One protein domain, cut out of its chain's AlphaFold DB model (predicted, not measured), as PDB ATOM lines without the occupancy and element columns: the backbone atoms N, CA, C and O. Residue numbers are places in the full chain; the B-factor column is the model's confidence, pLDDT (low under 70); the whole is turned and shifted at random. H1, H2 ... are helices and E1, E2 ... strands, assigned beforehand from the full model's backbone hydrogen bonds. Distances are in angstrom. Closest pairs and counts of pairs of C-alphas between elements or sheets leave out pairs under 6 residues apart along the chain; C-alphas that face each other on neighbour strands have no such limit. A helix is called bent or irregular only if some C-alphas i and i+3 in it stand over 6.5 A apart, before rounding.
ATOM      1  N   GLU A 393     128.176  94.357 142.353       80.81
ATOM      2  CA  GLU A 393     128.221  93.169 143.180       80.81
ATOM      3  C   GLU A 393     126.832  92.931 143.768       80.81
ATOM      4  O   GLU A 393     126.015  93.849 143.926       80.81
ATOM      5  N   CYS A 394     126.557  91.679 144.113       83.25
ATOM      6  CA  CYS A 394     125.296  91.288 144.714       83.25
ATOM      7  C   CYS A 394     125.520  90.757 146.138       83.25
ATOM      8  O   CYS A 394     126.557  90.180 146.472       83.25
ATOM      9  N   LEU A 395     124.560  91.007 147.026       82.88
ATOM     10  CA  LEU A 395     124.537  90.459 148.379       82.88
ATOM     11  C   LEU A 395     123.179  89.825 148.627       82.88
ATOM     12  O   LEU A 395     122.194  90.528 148.854       82.88
ATOM     13  N   THR A 396     123.150  88.497 148.648       84.00
ATOM     14  CA  THR A 396     121.969  87.737 149.051       84.00
ATOM     15  C   THR A 396     121.894  87.641 150.572       84.00
ATOM     16  O   THR A 396     122.796  87.130 151.247       84.00
ATOM     17  N   TYR A 397     120.792  88.113 151.146       85.50
ATOM     18  CA  TYR A 397     120.507  87.997 152.573       85.50
ATOM     19  C   TYR A 397     120.003  86.590 152.905       85.50
ATOM     20  O   TYR A 397     118.825  86.380 153.186       85.50
ATOM     21  N   TRP A 398     120.915  85.616 152.940       83.94
ATOM     22  CA  TRP A 398     120.575  84.203 153.150       83.94
ATOM     23  C   TRP A 398     119.731  83.930 154.402       83.94
ATOM     24  O   TRP A 398     118.895  83.039 154.391       83.94
ATOM     25  N   LYS A 399     119.882  84.712 155.479       81.81
ATOM     26  CA  LYS A 399     119.023  84.576 156.671       81.81
ATOM     27  C   LYS A 399     117.549  84.875 156.379       81.81
ATOM     28  O   LYS A 399     116.687  84.181 156.902       81.81
ATOM     29  N   VAL A 400     117.279  85.893 155.560       86.50
ATOM     30  CA  VAL A 400     115.921  86.262 155.134       86.50
ATOM     31  C   VAL A 400     115.379  85.187 154.199       86.50
ATOM     32  O   VAL A 400     114.281  84.691 154.420       86.50
ATOM     33  N   PHE A 401     116.199  84.741 153.246       91.56
ATOM     34  CA  PHE A 401     115.887  83.612 152.372       91.56
ATOM     35  C   PHE A 401     115.475  82.358 153.169       91.56
ATOM     36  O   PHE A 401     114.408  81.798 152.930       91.56
ATOM     37  N   TYR A 402     116.257  81.959 154.183       86.81
ATOM     38  CA  TYR A 402     115.922  80.807 155.033       86.81
ATOM     39  C   TYR A 402     114.655  81.017 155.857       86.81
ATOM     40  O   TYR A 402     113.899  80.069 156.046       86.81
ATOM     41  N   PHE A 403     114.412  82.232 156.344       87.94
ATOM     42  CA  PHE A 403     113.182  82.549 157.062       87.94
ATOM     43  C   PHE A 403     111.952  82.339 156.166       87.94
ATOM     44  O   PHE A 403     111.037  81.611 156.548       87.94
ATOM     45  N   PHE A 404     111.969  82.868 154.938       91.62
ATOM     46  CA  PHE A 404     110.882  82.654 153.975       91.62
ATOM     47  C   PHE A 404     110.721  81.186 153.578       91.62
ATOM     48  O   PHE A 404     109.593  80.699 153.501       91.62
ATOM     49  N   LEU A 405     111.820  80.453 153.390       91.06
ATOM     50  CA  LEU A 405     111.746  79.012 153.154       91.06
ATOM     51  C   LEU A 405     111.118  78.261 154.326       91.06
ATOM     52  O   LEU A 405     110.270  77.405 154.110       91.06
ATOM     53  N   SER A 406     111.482  78.600 155.564       87.81
ATOM     54  CA  SER A 406     110.887  77.963 156.743       87.81
ATOM     55  C   SER A 406     109.386  78.233 156.856       87.81
ATOM     56  O   SER A 406     108.637  77.349 157.255       87.81
ATOM     57  N   TYR A 407     108.939  79.420 156.436       92.62
ATOM     58  CA  TYR A 407     107.528  79.798 156.444       92.62
ATOM     59  C   TYR A 407     106.730  79.124 155.319       92.62
ATOM     60  O   TYR A 407     105.573  78.760 155.500       92.62
ATOM     61  N   THR A 408     107.351  78.934 154.154       94.12
ATOM     62  CA  THR A 408     106.704  78.328 152.977       94.12
ATOM     63  C   THR A 408     106.846  76.809 152.912       94.12
ATOM     64  O   THR A 408     106.197  76.180 152.081       94.12
ATOM     65  N   HIS A 409     107.636  76.200 153.802       91.56
ATOM     66  CA  HIS A 409     107.890  74.759 153.820       91.56
ATOM     67  C   HIS A 409     106.604  73.925 153.823       91.56
ATOM     68  O   HIS A 409     106.460  73.040 152.990       91.56
ATOM     69  N   VAL A 410     105.649  74.229 154.712       91.81
ATOM     70  CA  VAL A 410     104.404  73.449 154.863       91.81
ATOM     71  C   VAL A 410     103.536  73.502 153.600       91.81
ATOM     72  O   VAL A 410     102.939  72.503 153.200       91.81
ATOM     73  N   TYR A 411     103.487  74.663 152.937       94.94
ATOM     74  CA  TYR A 411     102.785  74.815 151.662       94.94
ATOM     75  C   TYR A 411     103.390  73.895 150.598       94.94
ATOM     76  O   TYR A 411     102.674  73.164 149.916       94.94
ATOM     77  N   TRP A 412     104.716  73.917 150.486       94.12
ATOM     78  CA  TRP A 412     105.446  73.085 149.546       94.12
ATOM     79  C   TRP A 412     105.271  71.599 149.880       94.12
ATOM     80  O   TRP A 412     104.822  70.848 149.030       94.12
ATOM     81  N   GLU A 413     105.434  71.175 151.126       89.75
ATOM     82  CA  GLU A 413     105.174  69.791 151.546       89.75
ATOM     83  C   GLU A 413     103.774  69.289 151.135       89.75
ATOM     84  O   GLU A 413     103.641  68.203 150.570       89.75
ATOM     85  N   THR A 414     102.747  70.132 151.295       93.00
ATOM     86  CA  THR A 414     101.378  69.831 150.846       93.00
ATOM     87  C   THR A 414     101.298  69.668 149.324       93.00
ATOM     88  O   THR A 414     100.706  68.711 148.837       93.00
ATOM     89  N   ARG A 415     101.936  70.554 148.548       92.06
ATOM     90  CA  ARG A 415     101.943  70.467 147.077       92.06
ATOM     91  C   ARG A 415     102.622  69.203 146.559       92.06
ATOM     92  O   ARG A 415     102.170  68.645 145.563       92.06
ATOM     93  N   TRP A 416     103.680  68.718 147.204       88.31
ATOM     94  CA  TRP A 416     104.329  67.476 146.767       88.31
ATOM     95  C   TRP A 416     103.443  66.244 146.977       88.31
ATOM     96  O   TRP A 416     103.557  65.287 146.211       88.31
ATOM     97  N   ALA A 417     102.522  66.276 147.944       89.19
ATOM     98  CA  ALA A 417     101.564  65.194 148.157       89.19
ATOM     99  C   ALA A 417     100.541  65.055 147.007       89.19
ATOM    100  O   ALA A 417     100.022  63.961 146.787       89.19
ATOM    101  N   ASP A 418     100.316  66.112 146.214       90.50
ATOM    102  CA  ASP A 418      99.338  66.147 145.110       90.50
ATOM    103  C   ASP A 418      99.743  65.294 143.878       90.50
ATOM    104  O   ASP A 418      99.054  65.312 142.857       90.50
ATOM    105  N   LYS A 419     100.869  64.559 143.925       88.25
ATOM    106  CA  LYS A 419     101.416  63.686 142.853       88.25
ATOM    107  C   LYS A 419     101.692  64.362 141.495       88.25
ATOM    108  O   LYS A 419     102.061  63.686 140.537       88.25
ATOM    109  N   LYS A 420     101.593  65.692 141.397       90.94
ATOM    110  CA  LYS A 420     101.967  66.496 140.214       90.94
ATOM    111  C   LYS A 420     103.425  66.963 140.277       90.94
ATOM    112  O   LYS A 420     103.705  68.158 140.344       90.94
ATOM    113  N   PHE A 421     104.362  66.019 140.300       86.56
ATOM    114  CA  PHE A 421     105.765  66.308 140.623       86.56
ATOM    115  C   PHE A 421     106.432  67.319 139.680       86.56
ATOM    116  O   PHE A 421     107.015  68.279 140.172       86.56
ATOM    117  N   ASN A 422     106.304  67.153 138.359       83.81
ATOM    118  CA  ASN A 422     106.980  68.026 137.387       83.81
ATOM    119  C   ASN A 422     106.483  69.478 137.476       83.81
ATOM    120  O   ASN A 422     107.278  70.393 137.669       83.81
ATOM    121  N   GLU A 423     105.162  69.688 137.454       90.50
ATOM    122  CA  GLU A 423     104.578  71.033 137.566       90.50
ATOM    123  C   GLU A 423     104.941  71.721 138.889       90.50
ATOM    124  O   GLU A 423     105.204  72.925 138.925       90.50
ATOM    125  N   ASN A 424     104.930  70.977 140.000       89.75
ATOM    126  CA  ASN A 424     105.251  71.532 141.312       89.75
ATOM    127  C   ASN A 424     106.750  71.805 141.469       89.75
ATOM    128  O   ASN A 424     107.116  72.781 142.126       89.75
ATOM    129  N   TYR A 425     107.605  70.997 140.840       88.69
ATOM    130  CA  TYR A 425     109.046  71.221 140.800       88.69
ATOM    131  C   TYR A 425     109.393  72.510 140.051       88.69
ATOM    132  O   TYR A 425     110.122  73.342 140.593       88.69
ATOM    133  N   ASP A 426     108.811  72.734 138.869       85.31
ATOM    134  CA  ASP A 426     109.045  73.956 138.089       85.31
ATOM    135  C   ASP A 426     108.574  75.203 138.844       85.31
ATOM    136  O   ASP A 426     109.295  76.202 138.929       85.31
ATOM    137  N   LYS A 427     107.404  75.119 139.495       92.38
ATOM    138  CA  LYS A 427     106.881  76.192 140.355       92.38
ATOM    139  C   LYS A 427     107.771  76.454 141.567       92.38
ATOM    140  O   LYS A 427     107.982  77.620 141.907       92.38
ATOM    141  N   LEU A 428     108.304  75.415 142.219       93.44
ATOM    142  CA  LEU A 428     109.276  75.601 143.298       93.44
ATOM    143  C   LEU A 428     110.532  76.283 142.755       93.44
ATOM    144  O   LEU A 428     111.003  77.235 143.369       93.44
ATOM    145  N   ASN A 429     111.080  75.821 141.632       90.19
ATOM    146  CA  ASN A 429     112.294  76.398 141.058       90.19
ATOM    147  C   ASN A 429     112.103  77.880 140.734       90.19
ATOM    148  O   ASN A 429     112.920  78.707 141.143       90.19
ATOM    149  N   GLN A 430     110.989  78.232 140.092       91.31
ATOM    150  CA  GLN A 430     110.635  79.622 139.824       91.31
ATOM    151  C   GLN A 430     110.520  80.432 141.122       91.31
ATOM    152  O   GLN A 430     111.078  81.525 141.223       91.31
ATOM    153  N   PHE A 431     109.858  79.883 142.145       94.44
ATOM    154  CA  PHE A 431     109.776  80.514 143.460       94.44
ATOM    155  C   PHE A 431     111.154  80.730 144.093       94.44
ATOM    156  O   PHE A 431     111.416  81.812 144.615       94.44
ATOM    157  N   LEU A 432     112.047  79.738 144.042       92.88
ATOM    158  CA  LEU A 432     113.394  79.838 144.603       92.88
ATOM    159  C   LEU A 432     114.214  80.916 143.891       92.88
ATOM    160  O   LEU A 432     114.866  81.709 144.568       92.88
ATOM    161  N   VAL A 433     114.151  80.977 142.558       88.38
ATOM    162  CA  VAL A 433     114.826  82.010 141.755       88.38
ATOM    163  C   VAL A 433     114.328  83.400 142.148       88.38
ATOM    164  O   VAL A 433     115.133  84.250 142.532       88.38
ATOM    165  N   LEU A 434     113.008  83.603 142.163       90.44
ATOM    166  CA  LEU A 434     112.400  84.877 142.555       90.44
ATOM    167  C   LEU A 434     112.722  85.244 144.007       90.44
ATOM    168  O   LEU A 434     112.957  86.410 144.323       90.44
ATOM    169  N   LEU A 435     112.761  84.266 144.912       92.69
ATOM    170  CA  LEU A 435     113.100  84.505 146.309       92.69
ATOM    171  C   LEU A 435     114.568  84.914 146.467       92.69
ATOM    172  O   LEU A 435     114.854  85.827 147.245       92.69
ATOM    173  N   VAL A 436     115.496  84.277 145.742       90.88
ATOM    174  CA  VAL A 436     116.907  84.692 145.712       90.88
ATOM    175  C   VAL A 436     117.012  86.117 145.193       90.88
ATOM    176  O   VAL A 436     117.648  86.935 145.855       90.88
ATOM    177  N   GLU A 437     116.360  86.435 144.077       86.81
ATOM    178  CA  GLU A 437     116.365  87.773 143.484       86.81
ATOM    179  C   GLU A 437     115.847  88.827 144.475       86.81
ATOM    180  O   GLU A 437     116.535  89.804 144.768       86.81
ATOM    181  N   ARG A 438     114.699  88.576 145.116       92.75
ATOM    182  CA  ARG A 438     114.115  89.467 146.136       92.75
ATOM    183  C   ARG A 438     114.971  89.598 147.394       92.75
ATOM    184  O   ARG A 438     114.955  90.641 148.045       92.75
ATOM    185  N   CYS A 439     115.714  88.553 147.750       89.12
ATOM    186  CA  CYS A 439     116.653  88.573 148.869       89.12
ATOM    187  C   CYS A 439     118.028  89.126 148.480       89.12
ATOM    188  O   CYS A 439     118.902  89.209 149.348       89.12
ATOM    189  N   THR A 440     118.251  89.477 147.216       87.56
ATOM    190  CA  THR A 440     119.539  89.937 146.712       87.56
ATOM    191  C   THR A 440     119.510  91.438 146.501       87.56
ATOM    192  O   THR A 440     118.693  91.980 145.768       87.56
ATOM    193  N   LYS A 441     120.434  92.133 147.165       87.00
ATOM    194  CA  LYS A 441     120.658  93.556 146.933       87.00
ATOM    195  C   LYS A 441     121.864  93.734 146.028       87.00
ATOM    196  O   LYS A 441     122.961  93.306 146.382       87.00
ATOM    197  N   TYR A 442     121.655  94.412 144.909       83.56
ATOM    198  CA  TYR A 442     122.717  94.846 144.012       83.56
ATOM    199  C   TYR A 442     123.256  96.199 144.477       83.56
ATOM    200  O   TYR A 442     122.497  97.062 144.931       83.56
ATOM    201  N   PHE A 443     124.571  96.374 144.432       79.50
ATOM    202  CA  PHE A 443     125.214  97.632 144.797       79.50
ATOM    203  C   PHE A 443     126.512  97.824 144.008       79.50
ATOM    204  O   PHE A 443     127.222  96.849 143.765       79.50
ATOM    205  N   PRO A 444     126.872  99.072 143.657       80.06
ATOM    206  CA  PRO A 444     128.188  99.362 143.100       80.06
ATOM    207  C   PRO A 444     129.290  98.927 144.073       80.06
ATOM    208  O   PRO A 444     129.189  99.198 145.275       80.06
ATOM    209  N   ILE A 445     130.365  98.308 143.579       72.00
ATOM    210  CA  ILE A 445     131.493  97.815 144.391       72.00
ATOM    211  C   ILE A 445     132.110  98.929 145.244       72.00
ATOM    212  O   ILE A 445     132.573  98.703 146.360       72.00
ATOM    213  N   GLU A 446     132.034 100.163 144.757       72.25
ATOM    214  CA  GLU A 446     132.486 101.382 145.423       72.25
ATOM    215  C   GLU A 446     131.704 101.672 146.716       72.25
ATOM    216  O   GLU A 446     132.239 102.238 147.676       72.25
ATOM    217  N   MET A 447     130.436 101.247 146.777       73.50
ATOM    218  CA  MET A 447     129.579 101.363 147.959       73.50
ATOM    219  C   MET A 447     129.801 100.226 148.963       73.50
ATOM    220  O   MET A 447     129.318 100.307 150.099       73.50
ATOM    221  N   ALA A 448     130.546  99.183 148.590       73.69
ATOM    222  CA  ALA A 448     130.833  98.050 149.454       73.69
ATOM    223  C   ALA A 448     131.738  98.476 150.619       73.69
ATOM    224  O   ALA A 448     132.950  98.658 150.496       73.69
ATOM    225  N   ARG A 449     131.149  98.631 151.807       69.88
ATOM    226  CA  ARG A 449     131.899  98.931 153.029       69.88
ATOM    227  C   ARG A 449     132.088  97.654 153.835       69.88
ATOM    228  O   ARG A 449     131.168  97.193 154.508       69.88
ATOM    229  N   GLY A 450     133.296  97.099 153.787       73.69
ATOM    230  CA  GLY A 450     133.728  96.102 154.763       73.69
ATOM    231  C   GLY A 450     133.679  96.675 156.184       73.69
ATOM    232  O   GLY A 450     133.808  97.886 156.391       73.69
ATOM    233  N   ALA A 451     133.481  95.810 157.182       78.62
ATOM    234  CA  ALA A 451     133.549  96.231 158.576       78.62
ATOM    235  C   ALA A 451     134.950  96.785 158.882       78.62
ATOM    236  O   ALA A 451     135.951  96.125 158.610       78.62
ATOM    237  N   ILE A 452     135.025  97.993 159.451       84.88
ATOM    238  CA  ILE A 452     136.310  98.613 159.796       84.88
ATOM    239  C   ILE A 452     137.000  97.760 160.880       84.88
ATOM    240  O   ILE A 452     136.366  97.498 161.921       84.88
ATOM    241  N   PRO A 453     138.280  97.379 160.684       88.50
ATOM    242  CA  PRO A 453     139.087  96.694 161.687       88.50
ATOM    243  C   PRO A 453     138.974  97.342 163.062       88.50
ATOM    244  O   PRO A 453     138.817  98.562 163.197       88.50
ATOM    245  N   LYS A 454     139.002  96.521 164.111       87.62
ATOM    246  CA  LYS A 454     138.809  96.999 165.486       87.62
ATOM    247  C   LYS A 454     139.910  97.994 165.870       87.62
ATOM    248  O   LYS A 454     139.635  98.973 166.561       87.62
ATOM    249  N   GLU A 455     141.111  97.771 165.366       94.31
ATOM    250  CA  GLU A 455     142.327  98.557 165.551       94.31
ATOM    251  C   GLU A 455     142.153  99.950 164.933       94.31
ATOM    252  O   GLU A 455     142.253 100.958 165.634       94.31
ATOM    253  N   LEU A 456     141.736 100.017 163.664       93.75
ATOM    254  CA  LEU A 456     141.462 101.284 162.977       93.75
ATOM    255  C   LEU A 456     140.291 102.047 163.616       93.75
ATOM    256  O   LEU A 456     140.333 103.273 163.721       93.75
ATOM    257  N   ARG A 457     139.264 101.348 164.128       93.75
ATOM    258  CA  ARG A 457     138.189 101.984 164.917       93.75
ATOM    259  C   ARG A 457     138.707 102.624 166.202       93.75
ATOM    260  O   ARG A 457     138.297 103.744 166.512       93.75
ATOM    261  N   LYS A 458     139.599 101.948 166.936       94.81
ATOM    262  CA  LYS A 458     140.238 102.515 168.136       94.81
ATOM    263  C   LYS A 458     141.042 103.767 167.782       94.81
ATOM    264  O   LYS A 458     140.866 104.786 168.445       94.81
ATOM    265  N   MET A 459     141.830 103.734 166.705       97.12
ATOM    266  CA  MET A 459     142.605 104.896 166.248       97.12
ATOM    267  C   MET A 459     141.718 106.076 165.828       97.12
ATOM    268  O   MET A 459     142.013 107.214 166.187       97.12
ATOM    269  N   LEU A 460     140.596 105.835 165.135       94.81
ATOM    270  CA  LEU A 460     139.619 106.891 164.822       94.81
ATOM    271  C   LEU A 460     139.019 107.505 166.085       94.81
ATOM    272  O   LEU A 460     138.872 108.724 166.164       94.81
ATOM    273  N   SER A 461     138.659 106.670 167.063       94.75
ATOM    274  CA  SER A 461     138.130 107.139 168.344       94.75
ATOM    275  C   SER A 461     139.160 107.987 169.087       94.75
ATOM    276  O   SER A 461     138.821 109.052 169.598       94.75
ATOM    277  N   TYR A 462     140.420 107.548 169.097       97.44
ATOM    278  CA  TYR A 462     141.525 108.262 169.725       97.44
ATOM    279  C   TYR A 462     141.820 109.600 169.029       97.44
ATOM    280  O   TYR A 462     141.844 110.635 169.688       97.44
ATOM    281  N   SER A 463     141.906 109.628 167.693       97.94
ATOM    282  CA  SER A 463     142.055 110.869 166.910       97.94
ATOM    283  C   SER A 463     140.932 111.874 167.198       97.94
ATOM    284  O   SER A 463     141.204 113.067 167.347       97.94
ATOM    285  N   ARG A 464     139.675 111.420 167.334       96.94
ATOM    286  CA  ARG A 464     138.551 112.295 167.721       96.94
ATOM    287  C   ARG A 464     138.698 112.824 169.143       96.94
ATOM    288  O   ARG A 464     138.466 114.010 169.352       96.94
ATOM    289  N   ALA A 465     139.078 111.970 170.092       96.94
ATOM    290  CA  ALA A 465     139.298 112.377 171.477       96.94
ATOM    291  C   ALA A 465     140.371 113.474 171.565       96.94
ATOM    292  O   ALA A 465     140.111 114.514 172.168       96.94
ATOM    293  N   LEU A 466     141.500 113.295 170.867       96.69
ATOM    294  CA  LEU A 466     142.554 114.309 170.754       96.69
ATOM    295  C   LEU A 466     142.045 115.601 170.110       96.69
ATOM    296  O   LEU A 466     142.311 116.680 170.622       96.69
ATOM    297  N   GLY A 467     141.252 115.511 169.039       96.25
ATOM    298  CA  GLY A 467     140.667 116.692 168.395       96.25
ATOM    299  C   GLY A 467     139.713 117.466 169.314       96.25
ATOM    300  O   GLY A 467     139.716 118.695 169.321       96.25
ATOM    301  N   PHE A 468     138.918 116.767 170.129       96.44
ATOM    302  CA  PHE A 468     138.069 117.404 171.140       96.44
ATOM    303  C   PHE A 468     138.862 117.979 172.310       96.44
ATOM    304  O   PHE A 468     138.411 118.943 172.924       96.44
ATOM    305  N   GLN A 469     139.993 117.370 172.663       96.81
ATOM    306  CA  GLN A 469     140.880 117.895 173.693       96.81
ATOM    307  C   GLN A 469     141.578 119.164 173.196       96.81
ATOM    308  O   GLN A 469     141.449 120.185 173.856       96.81
ATOM    309  N   ALA A 470     142.161 119.138 171.993       97.88
ATOM    310  CA  ALA A 470     142.785 120.291 171.340       97.88
ATOM    311  C   ALA A 470     141.845 121.505 171.282       97.88
ATOM    312  O   ALA A 470     142.223 122.606 171.659       97.88
ATOM    313  N   LYS A 471     140.579 121.295 170.887       96.44
ATOM    314  CA  LYS A 471     139.565 122.365 170.864       96.44
ATOM    315  C   LYS A 471     139.248 122.945 172.242       96.44
ATOM    316  O   LYS A 471     138.896 124.112 172.329       96.44
ATOM    317  N   ARG A 472     139.306 122.128 173.296       97.06
ATOM    318  CA  ARG A 472     139.013 122.564 174.670       97.06
ATOM    319  C   ARG A 472     140.193 123.277 175.315       97.06
ATOM    320  O   ARG A 472     139.973 124.198 176.086       97.06
ATOM    321  N   THR A 473     141.415 122.835 175.031       96.81
ATOM    322  CA  THR A 473     142.632 123.365 175.659       96.81
ATOM    323  C   THR A 473     143.314 124.454 174.839       96.81
ATOM    324  O   THR A 473     144.162 125.153 175.377       96.81
ATOM    325  N   GLY A 474     142.991 124.585 173.549       96.50
ATOM    326  CA  GLY A 474     143.733 125.440 172.620       96.50
ATOM    327  C   GLY A 474     145.115 124.886 172.245       96.50
ATOM    328  O   GLY A 474     145.911 125.603 171.654       96.50
ATOM    329  N   ASP A 475     145.419 123.625 172.581       97.62
ATOM    330  CA  ASP A 475     146.733 123.027 172.323       97.62
ATOM    331  C   ASP A 475     146.870 122.585 170.854       97.62
ATOM    332  O   ASP A 475     146.253 121.611 170.401       97.62
ATOM    333  N   GLU A 476     147.716 123.299 170.112       97.94
ATOM    334  CA  GLU A 476     147.990 123.054 168.698       97.94
ATOM    335  C   GLU A 476     148.679 121.702 168.448       97.94
ATOM    336  O   GLU A 476     148.383 121.033 167.452       97.94
ATOM    337  N   ARG A 477     149.513 121.217 169.381       97.81
ATOM    338  CA  ARG A 477     150.221 119.931 169.229       97.81
ATOM    339  C   ARG A 477     149.239 118.766 169.149       97.81
ATOM    340  O   ARG A 477     149.400 117.867 168.322       97.81
ATOM    341  N   LEU A 478     148.174 118.808 169.955       96.44
ATOM    342  CA  LEU A 478     147.103 117.805 169.929       96.44
ATOM    343  C   LEU A 478     146.296 117.850 168.621       96.44
ATOM    344  O   LEU A 478     145.831 116.810 168.144       96.44
ATOM    345  N   SER A 479     146.142 119.034 168.022       97.12
ATOM    346  CA  SER A 479     145.482 119.208 166.721       97.12
ATOM    347  C   SER A 479     146.305 118.593 165.583       97.12
ATOM    348  O   SER A 479     145.771 117.827 164.765       97.12
ATOM    349  N   VAL A 480     147.617 118.856 165.573       97.69
ATOM    350  CA  VAL A 480     148.571 118.266 164.618       97.69
ATOM    351  C   VAL A 480     148.575 116.743 164.749       97.69
ATOM    352  O   VAL A 480     148.400 116.039 163.751       97.69
ATOM    353  N   GLU A 481     148.657 116.218 165.972       98.00
ATOM    354  CA  GLU A 481     148.668 114.772 166.211       98.00
ATOM    355  C   GLU A 481     147.335 114.103 165.834       98.00
ATOM    356  O   GLU A 481     147.318 113.060 165.173       98.00
ATOM    357  N   SER A 482     146.192 114.726 166.155       97.75
ATOM    358  CA  SER A 482     144.871 114.250 165.713       97.75
ATOM    359  C   SER A 482     144.801 114.123 164.190       97.75
ATOM    360  O   SER A 482     144.265 113.131 163.677       97.75
ATOM    361  N   THR A 483     145.355 115.103 163.471       97.62
ATOM    362  CA  THR A 483     145.397 115.138 162.005       97.62
ATOM    363  C   THR A 483     146.335 114.070 161.444       97.62
ATOM    364  O   THR A 483     145.930 113.330 160.542       97.62
ATOM    365  N   ARG A 484     147.527 113.900 162.030       98.31
ATOM    366  CA  ARG A 484     148.488 112.845 161.668       98.31
ATOM    367  C   ARG A 484     147.859 111.455 161.773       98.31
ATOM    368  O   ARG A 484     147.857 110.704 160.797       98.31
ATOM    369  N   ILE A 485     147.236 111.143 162.914       97.50
ATOM    370  CA  ILE A 485     146.566 109.851 163.143       97.50
ATOM    371  C   ILE A 485     145.407 109.659 162.160       97.50
ATOM    372  O   ILE A 485     145.226 108.570 161.617       97.50
ATOM    373  N   ARG A 486     144.624 110.708 161.884       97.44
ATOM    374  CA  ARG A 486     143.507 110.635 160.929       97.44
ATOM    375  C   ARG A 486     143.982 110.305 159.516       97.44
ATOM    376  O   ARG A 486     143.339 109.501 158.842       97.44
ATOM    377  N   ASN A 487     145.086 110.903 159.080       96.56
ATOM    378  CA  ASN A 487     145.669 110.651 157.763       96.56
ATOM    379  C   ASN A 487     146.255 109.235 157.671       96.56
ATOM    380  O   ASN A 487     145.967 108.535 156.701       96.56
ATOM    381  N   ALA A 488     146.954 108.772 158.713       97.06
ATOM    382  CA  ALA A 488     147.437 107.392 158.797       97.06
ATOM    383  C   ALA A 488     146.278 106.382 158.694       97.06
ATOM    384  O   ALA A 488     146.303 105.488 157.851       97.06
ATOM    385  N   VAL A 489     145.198 106.585 159.459       96.38
ATOM    386  CA  VAL A 489     144.017 105.709 159.394       96.38
ATOM    387  C   VAL A 489     143.328 105.758 158.031       96.38
ATOM    388  O   VAL A 489     142.817 104.738 157.573       96.38
ATOM    389  N   ARG A 490     143.286 106.915 157.358       94.56
ATOM    390  CA  ARG A 490     142.733 107.015 155.996       94.56
ATOM    391  C   ARG A 490     143.540 106.188 154.997       94.56
ATOM    392  O   ARG A 490     142.926 105.505 154.180       94.56
ATOM    393  N   SER A 491     144.871 106.231 155.085       94.75
ATOM    394  CA  SER A 491     145.760 105.422 154.244       94.75
ATOM    395  C   SER A 491     145.535 103.925 154.478       94.75
ATOM    396  O   SER A 491     145.208 103.190 153.545       94.75
ATOM    397  N   GLU A 492     145.556 103.499 155.743       94.75
ATOM    398  CA  GLU A 492     145.309 102.105 156.140       94.75
ATOM    399  C   GLU A 492     143.913 101.614 155.740       94.75
ATOM    400  O   GLU A 492     143.746 100.507 155.239       94.75
ATOM    401  N   LEU A 493     142.880 102.448 155.891       90.56
ATOM    402  CA  LEU A 493     141.530 102.117 155.431       90.56
ATOM    403  C   LEU A 493     141.468 101.916 153.917       90.56
ATOM    404  O   LEU A 493     140.704 101.066 153.461       90.56
ATOM    405  N   LYS A 494     142.229 102.694 153.139       89.94
ATOM    406  CA  LYS A 494     142.297 102.545 151.681       89.94
ATOM    407  C   LYS A 494     142.944 101.207 151.317       89.94
ATOM    408  O   LYS A 494     142.345 100.442 150.562       89.94
ATOM    409  N   GLN A 495     144.083 100.882 151.924       89.25
ATOM    410  CA  GLN A 495     144.787  99.614 151.710       89.25
ATOM    411  C   GLN A 495     143.967  98.401 152.182       89.25
ATOM    412  O   GLN A 495     143.851  97.398 151.469       89.25
ATOM    413  N   PHE A 496     143.330  98.502 153.351       86.81
ATOM    414  CA  PHE A 496     142.424  97.479 153.869       86.81
ATOM    415  C   PHE A 496     141.250  97.254 152.919       86.81
ATOM    416  O   PHE A 496     140.951  96.114 152.587       86.81
ATOM    417  N   ARG A 497     140.593  98.318 152.438       83.81
ATOM    418  CA  ARG A 497     139.494  98.178 151.471       83.81
ATOM    419  C   ARG A 497     139.960  97.475 150.207       83.81
ATOM    420  O   ARG A 497     139.283  96.561 149.763       83.81
ATOM    421  N   GLN A 498     141.116  97.845 149.671       83.00
ATOM    422  CA  GLN A 498     141.609  97.263 148.427       83.00
ATOM    423  C   GLN A 498     141.953  95.771 148.567       83.00
ATOM    424  O   GLN A 498     141.616  94.983 147.690       83.00
ATOM    425  N   SER A 499     142.541  95.360 149.695       83.44
ATOM    426  CA  SER A 499     142.910  93.957 149.954       83.44
ATOM    427  C   SER A 499     141.741  93.081 150.427       83.44
ATOM    428  O   SER A 499     141.607  91.929 150.016       83.44
ATOM    429  N   GLN A 500     140.874  93.604 151.295       78.50
ATOM    430  CA  GLN A 500     139.828  92.818 151.957       78.50
ATOM    431  C   GLN A 500     138.499  92.841 151.225       78.50
ATOM    432  O   GLN A 500     137.718  91.919 151.422       78.50
ATOM    433  N   LEU A 501     138.231  93.829 150.368       71.25
ATOM    434  CA  LEU A 501     137.031  93.803 149.533       71.25
ATOM    435  C   LEU A 501     137.057  92.595 148.597       71.25
ATOM    436  O   LEU A 501     136.091  91.844 148.563       71.25
ATOM    437  N   VAL A 502     138.196  92.339 147.951       73.31
ATOM    438  CA  VAL A 502     138.391  91.161 147.091       73.31
ATOM    439  C   VAL A 502     138.157  89.868 147.878       73.31
ATOM    440  O   VAL A 502     137.389  89.008 147.454       73.31
ATOM    441  N   LYS A 503     138.749  89.756 149.075       80.12
ATOM    442  CA  LYS A 503     138.597  88.568 149.927       80.12
ATOM    443  C   LYS A 503     137.166  88.390 150.452       80.12
ATOM    444  O   LYS A 503     136.641  87.283 150.426       80.12
ATOM    445  N   GLN A 504     136.518  89.464 150.903       70.88
ATOM    446  CA  GLN A 504     135.152  89.425 151.434       70.88
ATOM    447  C   GLN A 504     134.114  89.154 150.348       70.88
ATOM    448  O   GLN A 504     133.133  88.471 150.627       70.88
ATOM    449  N   LEU A 505     134.308  89.661 149.130       68.50
ATOM    450  CA  LEU A 505     133.461  89.313 147.989       68.50
ATOM    451  C   LEU A 505     133.623  87.828 147.645       68.50
ATOM    452  O   LEU A 505     132.630  87.107 147.588       68.50
ATOM    453  N   ALA A 506     134.862  87.333 147.574       72.44
ATOM    454  CA  ALA A 506     135.132  85.914 147.346       72.44
ATOM    455  C   ALA A 506     134.545  84.995 148.439       72.44
ATOM    456  O   ALA A 506     134.095  83.890 148.146       72.44
ATOM    457  N   GLU A 507     134.528  85.426 149.704       70.69
ATOM    458  CA  GLU A 507     133.930  84.668 150.814       70.69
ATOM    459  C   GLU A 507     132.395  84.758 150.857       70.69
ATOM    460  O   GLU A 507     131.751  83.794 151.269       70.69
ATOM    461  N   ARG A 508     131.791  85.874 150.429       64.50
ATOM    462  CA  ARG A 508     130.325  86.060 150.397       64.50
ATOM    463  C   ARG A 508     129.639  85.249 149.307       64.50
ATOM    464  O   ARG A 508     128.523  84.788 149.527       64.50
ATOM    465  N   HIS A 509     130.312  85.068 148.175       62.31
ATOM    466  CA  HIS A 509     129.822  84.251 147.064       62.31
ATOM    467  C   HIS A 509     129.963  82.748 147.322       62.31
ATOM    468  O   HIS A 509     129.427  81.939 146.568       62.31
ATOM    469  N   LYS A 510     130.628  82.336 148.413       65.00
ATOM    470  CA  LYS A 510     130.611  80.933 148.830       65.00
ATOM    471  C   LYS A 510     129.237  80.603 149.422       65.00
ATOM    472  O   LYS A 510     128.859  81.211 150.427       65.00
ATOM    473  N   PRO A 511     128.493  79.629 148.863       55.31
ATOM    474  CA  PRO A 511     127.241  79.182 149.453       55.31
ATOM    475  C   PRO A 511     127.482  78.785 150.913       55.31
ATOM    476  O   PRO A 511     128.319  77.933 151.218       55.31
ATOM    477  N   GLY A 512     126.791  79.450 151.843       59.16
ATOM    478  CA  GLY A 512     126.930  79.149 153.265       59.16
ATOM    479  C   GLY A 512     126.544  77.695 153.551       59.16
ATOM    480  O   GLY A 512     125.680  77.144 152.875       59.16
ATOM    481  N   ARG A 513     127.114  77.077 154.601       56.22
ATOM    482  CA  ARG A 513     126.816  75.678 155.003       56.22
ATOM    483  C   ARG A 513     125.311  75.342 155.058       56.22
ATOM    484  O   ARG A 513     124.943  74.183 154.895       56.22
ATOM    485  N   GLY A 514     124.448  76.339 155.272       52.19
ATOM    486  CA  GLY A 514     122.991  76.196 155.272       52.19
ATOM    487  C   GLY A 514     122.373  75.789 153.928       52.19
ATOM    488  O   GLY A 514     121.423  75.013 153.941       52.19
ATOM    489  N   SER A 515     122.905  76.232 152.782       51.06
ATOM    490  CA  SER A 515     122.314  75.898 151.476       51.06
ATOM    491  C   SER A 515     122.651  74.460 151.118       51.06
ATOM    492  O   SER A 515     121.787  73.711 150.684       51.06
ATOM    493  N   MET A 516     123.876  74.038 151.430       54.84
ATOM    494  CA  MET A 516     124.310  72.649 151.333       54.84
ATOM    495  C   MET A 516     123.469  71.736 152.243       54.84
ATOM    496  O   MET A 516     123.067  70.659 151.823       54.84
ATOM    497  N   MET A 517     123.131  72.182 153.460       51.81
ATOM    498  CA  MET A 517     122.237  71.457 154.378       51.81
ATOM    499  C   MET A 517     120.788  71.382 153.882       51.81
ATOM    500  O   MET A 517     120.172  70.330 154.024       51.81
ATOM    501  N   PHE A 518     120.245  72.464 153.309       53.62
ATOM    502  CA  PHE A 518     118.921  72.455 152.682       53.62
ATOM    503  C   PHE A 518     118.906  71.476 151.510       53.62
ATOM    504  O   PHE A 518     118.171  70.502 151.573       53.62
ATOM    505  N   TRP A 519     119.802  71.639 150.531       54.06
ATOM    506  CA  TRP A 519     119.879  70.755 149.366       54.06
ATOM    507  C   TRP A 519     120.130  69.293 149.738       54.06
ATOM    508  O   TRP A 519     119.543  68.414 149.120       54.06
ATOM    509  N   ASN A 520     120.926  69.012 150.776       55.56
ATOM    510  CA  ASN A 520     121.110  67.651 151.291       55.56
ATOM    511  C   ASN A 520     119.852  67.080 151.963       55.56
ATOM    512  O   ASN A 520     119.682  65.864 151.965       55.56
ATOM    513  N   ARG A 521     118.989  67.914 152.558       52.84
ATOM    514  CA  ARG A 521     117.690  67.474 153.093       52.84
ATOM    515  C   ARG A 521     116.689  67.259 151.967       52.84
ATOM    516  O   ARG A 521     116.058  66.213 151.940       52.84
ATOM    517  N   THR A 522     116.606  68.177 151.009       51.47
ATOM    518  CA  THR A 522     115.707  68.040 149.855       51.47
ATOM    519  C   THR A 522     116.089  66.832 148.998       51.47
ATOM    520  O   THR A 522     115.214  66.062 148.634       51.47
ATOM    521  N   LYS A 523     117.389  66.574 148.778       55.03
ATOM    522  CA  LYS A 523     117.894  65.367 148.087       55.03
ATOM    523  C   LYS A 523     117.563  64.038 148.763       55.03
ATOM    524  O   LYS A 523     117.754  63.021 148.126       55.03
ATOM    525  N   LYS A 524     117.176  64.025 150.042       50.84
ATOM    526  CA  LYS A 524     116.724  62.800 150.722       50.84
ATOM    527  C   LYS A 524     115.228  62.538 150.534       50.84
ATOM    528  O   LYS A 524     114.763  61.469 150.911       50.84
TER     529      LYS A 524
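AT A GLANCE: This is residues 393 to 524 of the 526 residues of the protein "Hypothetical protein" of Didymodactylos carnosus (UniProt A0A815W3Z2). Two helical hairpins are set end to end in a long rod, the bent H1 with H2 making one half and H3 with H4 the other, and a small two-stranded sheet of E1 and E2 sits at the waist between them. The H3 and H4 half is closely packed, while H1 bows away from H2 in a loose pairing and the short H5 lies beside H1a without touching any helix. The printed part has 132 residues with five named helices and two named strands, in the order E1, H1, H2, E2, H3, H4, H5, and its class is mostly helix; the sheet, in the order E1 - E2, is antiparallel. It is extended, with a radius of gyration of the C-alphas of 24.3 A and spans of 80 by 27 by 24 A.

HOW THE PARTS SIT: The sheet joins E1, residues 393 to 396, and E2, residues 440 to 444, as antiparallel neighbours with 157 degrees between their directions. N 395 and O 441 are within hydrogen-bond range at 2.9 A, and so are N 393 and O 443 at 3.0 A. H2, residues 421 to 438, has its closest C-alpha to E1 at Val 436, 6.8 A from that of Thr 396. H1, residues 398 to 417, was assigned as one helix by its hydrogen bonds but is bent, C-alphas 407 and 410 being 7.3 A apart; its arms H1a, residues 398 to 407, and H1b, residues 410 to 417, stand at a steep tilt of 63 degrees. H1a and H2 are close but not clearly touching, the closest C-alphas being those of Phe 401 and Leu 435, 6.7 A apart, and they run opposite ways at a steep tilt of 40 degrees. H1b and H2 form a helical hairpin that only just touches, with 3 pairs of C-alphas within 8 A, the closest those of Arg 415 and Asn 424 at 6.7 A; H2 touches H1b with residues 424 to 428 alone. H5, residues 513 to 522, and H1a are near each other, with 7 pairs of C-alphas within 10 A. After E2 in the chain, H3, residues 454 to 473, and H4, residues 476 to 508, touch as a helical hairpin with 29 pairs of C-alphas within 8 A, running opposite ways at a shallow tilt of 21 degrees; their closest C-alphas are those of Ser 463 and Ser 482, 4.6 A apart. The closest C-alphas of E1 and H4 are those of Leu 395 and Arg 508, at 7.5 A. H2 is apart from both H3 and H4. Every O i to N i+4 pair is within hydrogen-bond range in H1a, H1b, H2, H3 and H5, and 27 of 29 are in H4.

IN THESE COORDINATES: E1 begins at C-alpha 393, at (128.221, 93.169, 143.180), and E2 is 13.3 A long. H2 measures 25.2 A from first to last C-alpha, and H3 28.5 A. H4, the longest helix, measures 44.9 A, from C-alpha 476 at (147.990, 123.054, 168.698) to C-alpha 508; it has a kink of 38 degrees near residue 499, yet is neither bent nor irregular, but only just: C-alphas 499 and 502 are 6.0 A apart. H5 ends at C-alpha 522, at (115.707, 68.040, 149.855).

THE WHOLE: The two C-alphas farthest apart, those of Lys 419 and Gly 474, are 80.6 A apart. The printed part has no cut. No link is long; that from E2 to H3, with 9 residues, is short, and the others are tight. Residues 406 to 411, 417 to 422 and 519 to 524 stand free. The mean pLDDT of the printed part is 84.8, with residues 449, 505 and 508 to 524 under 70; H5 has a mean of 53.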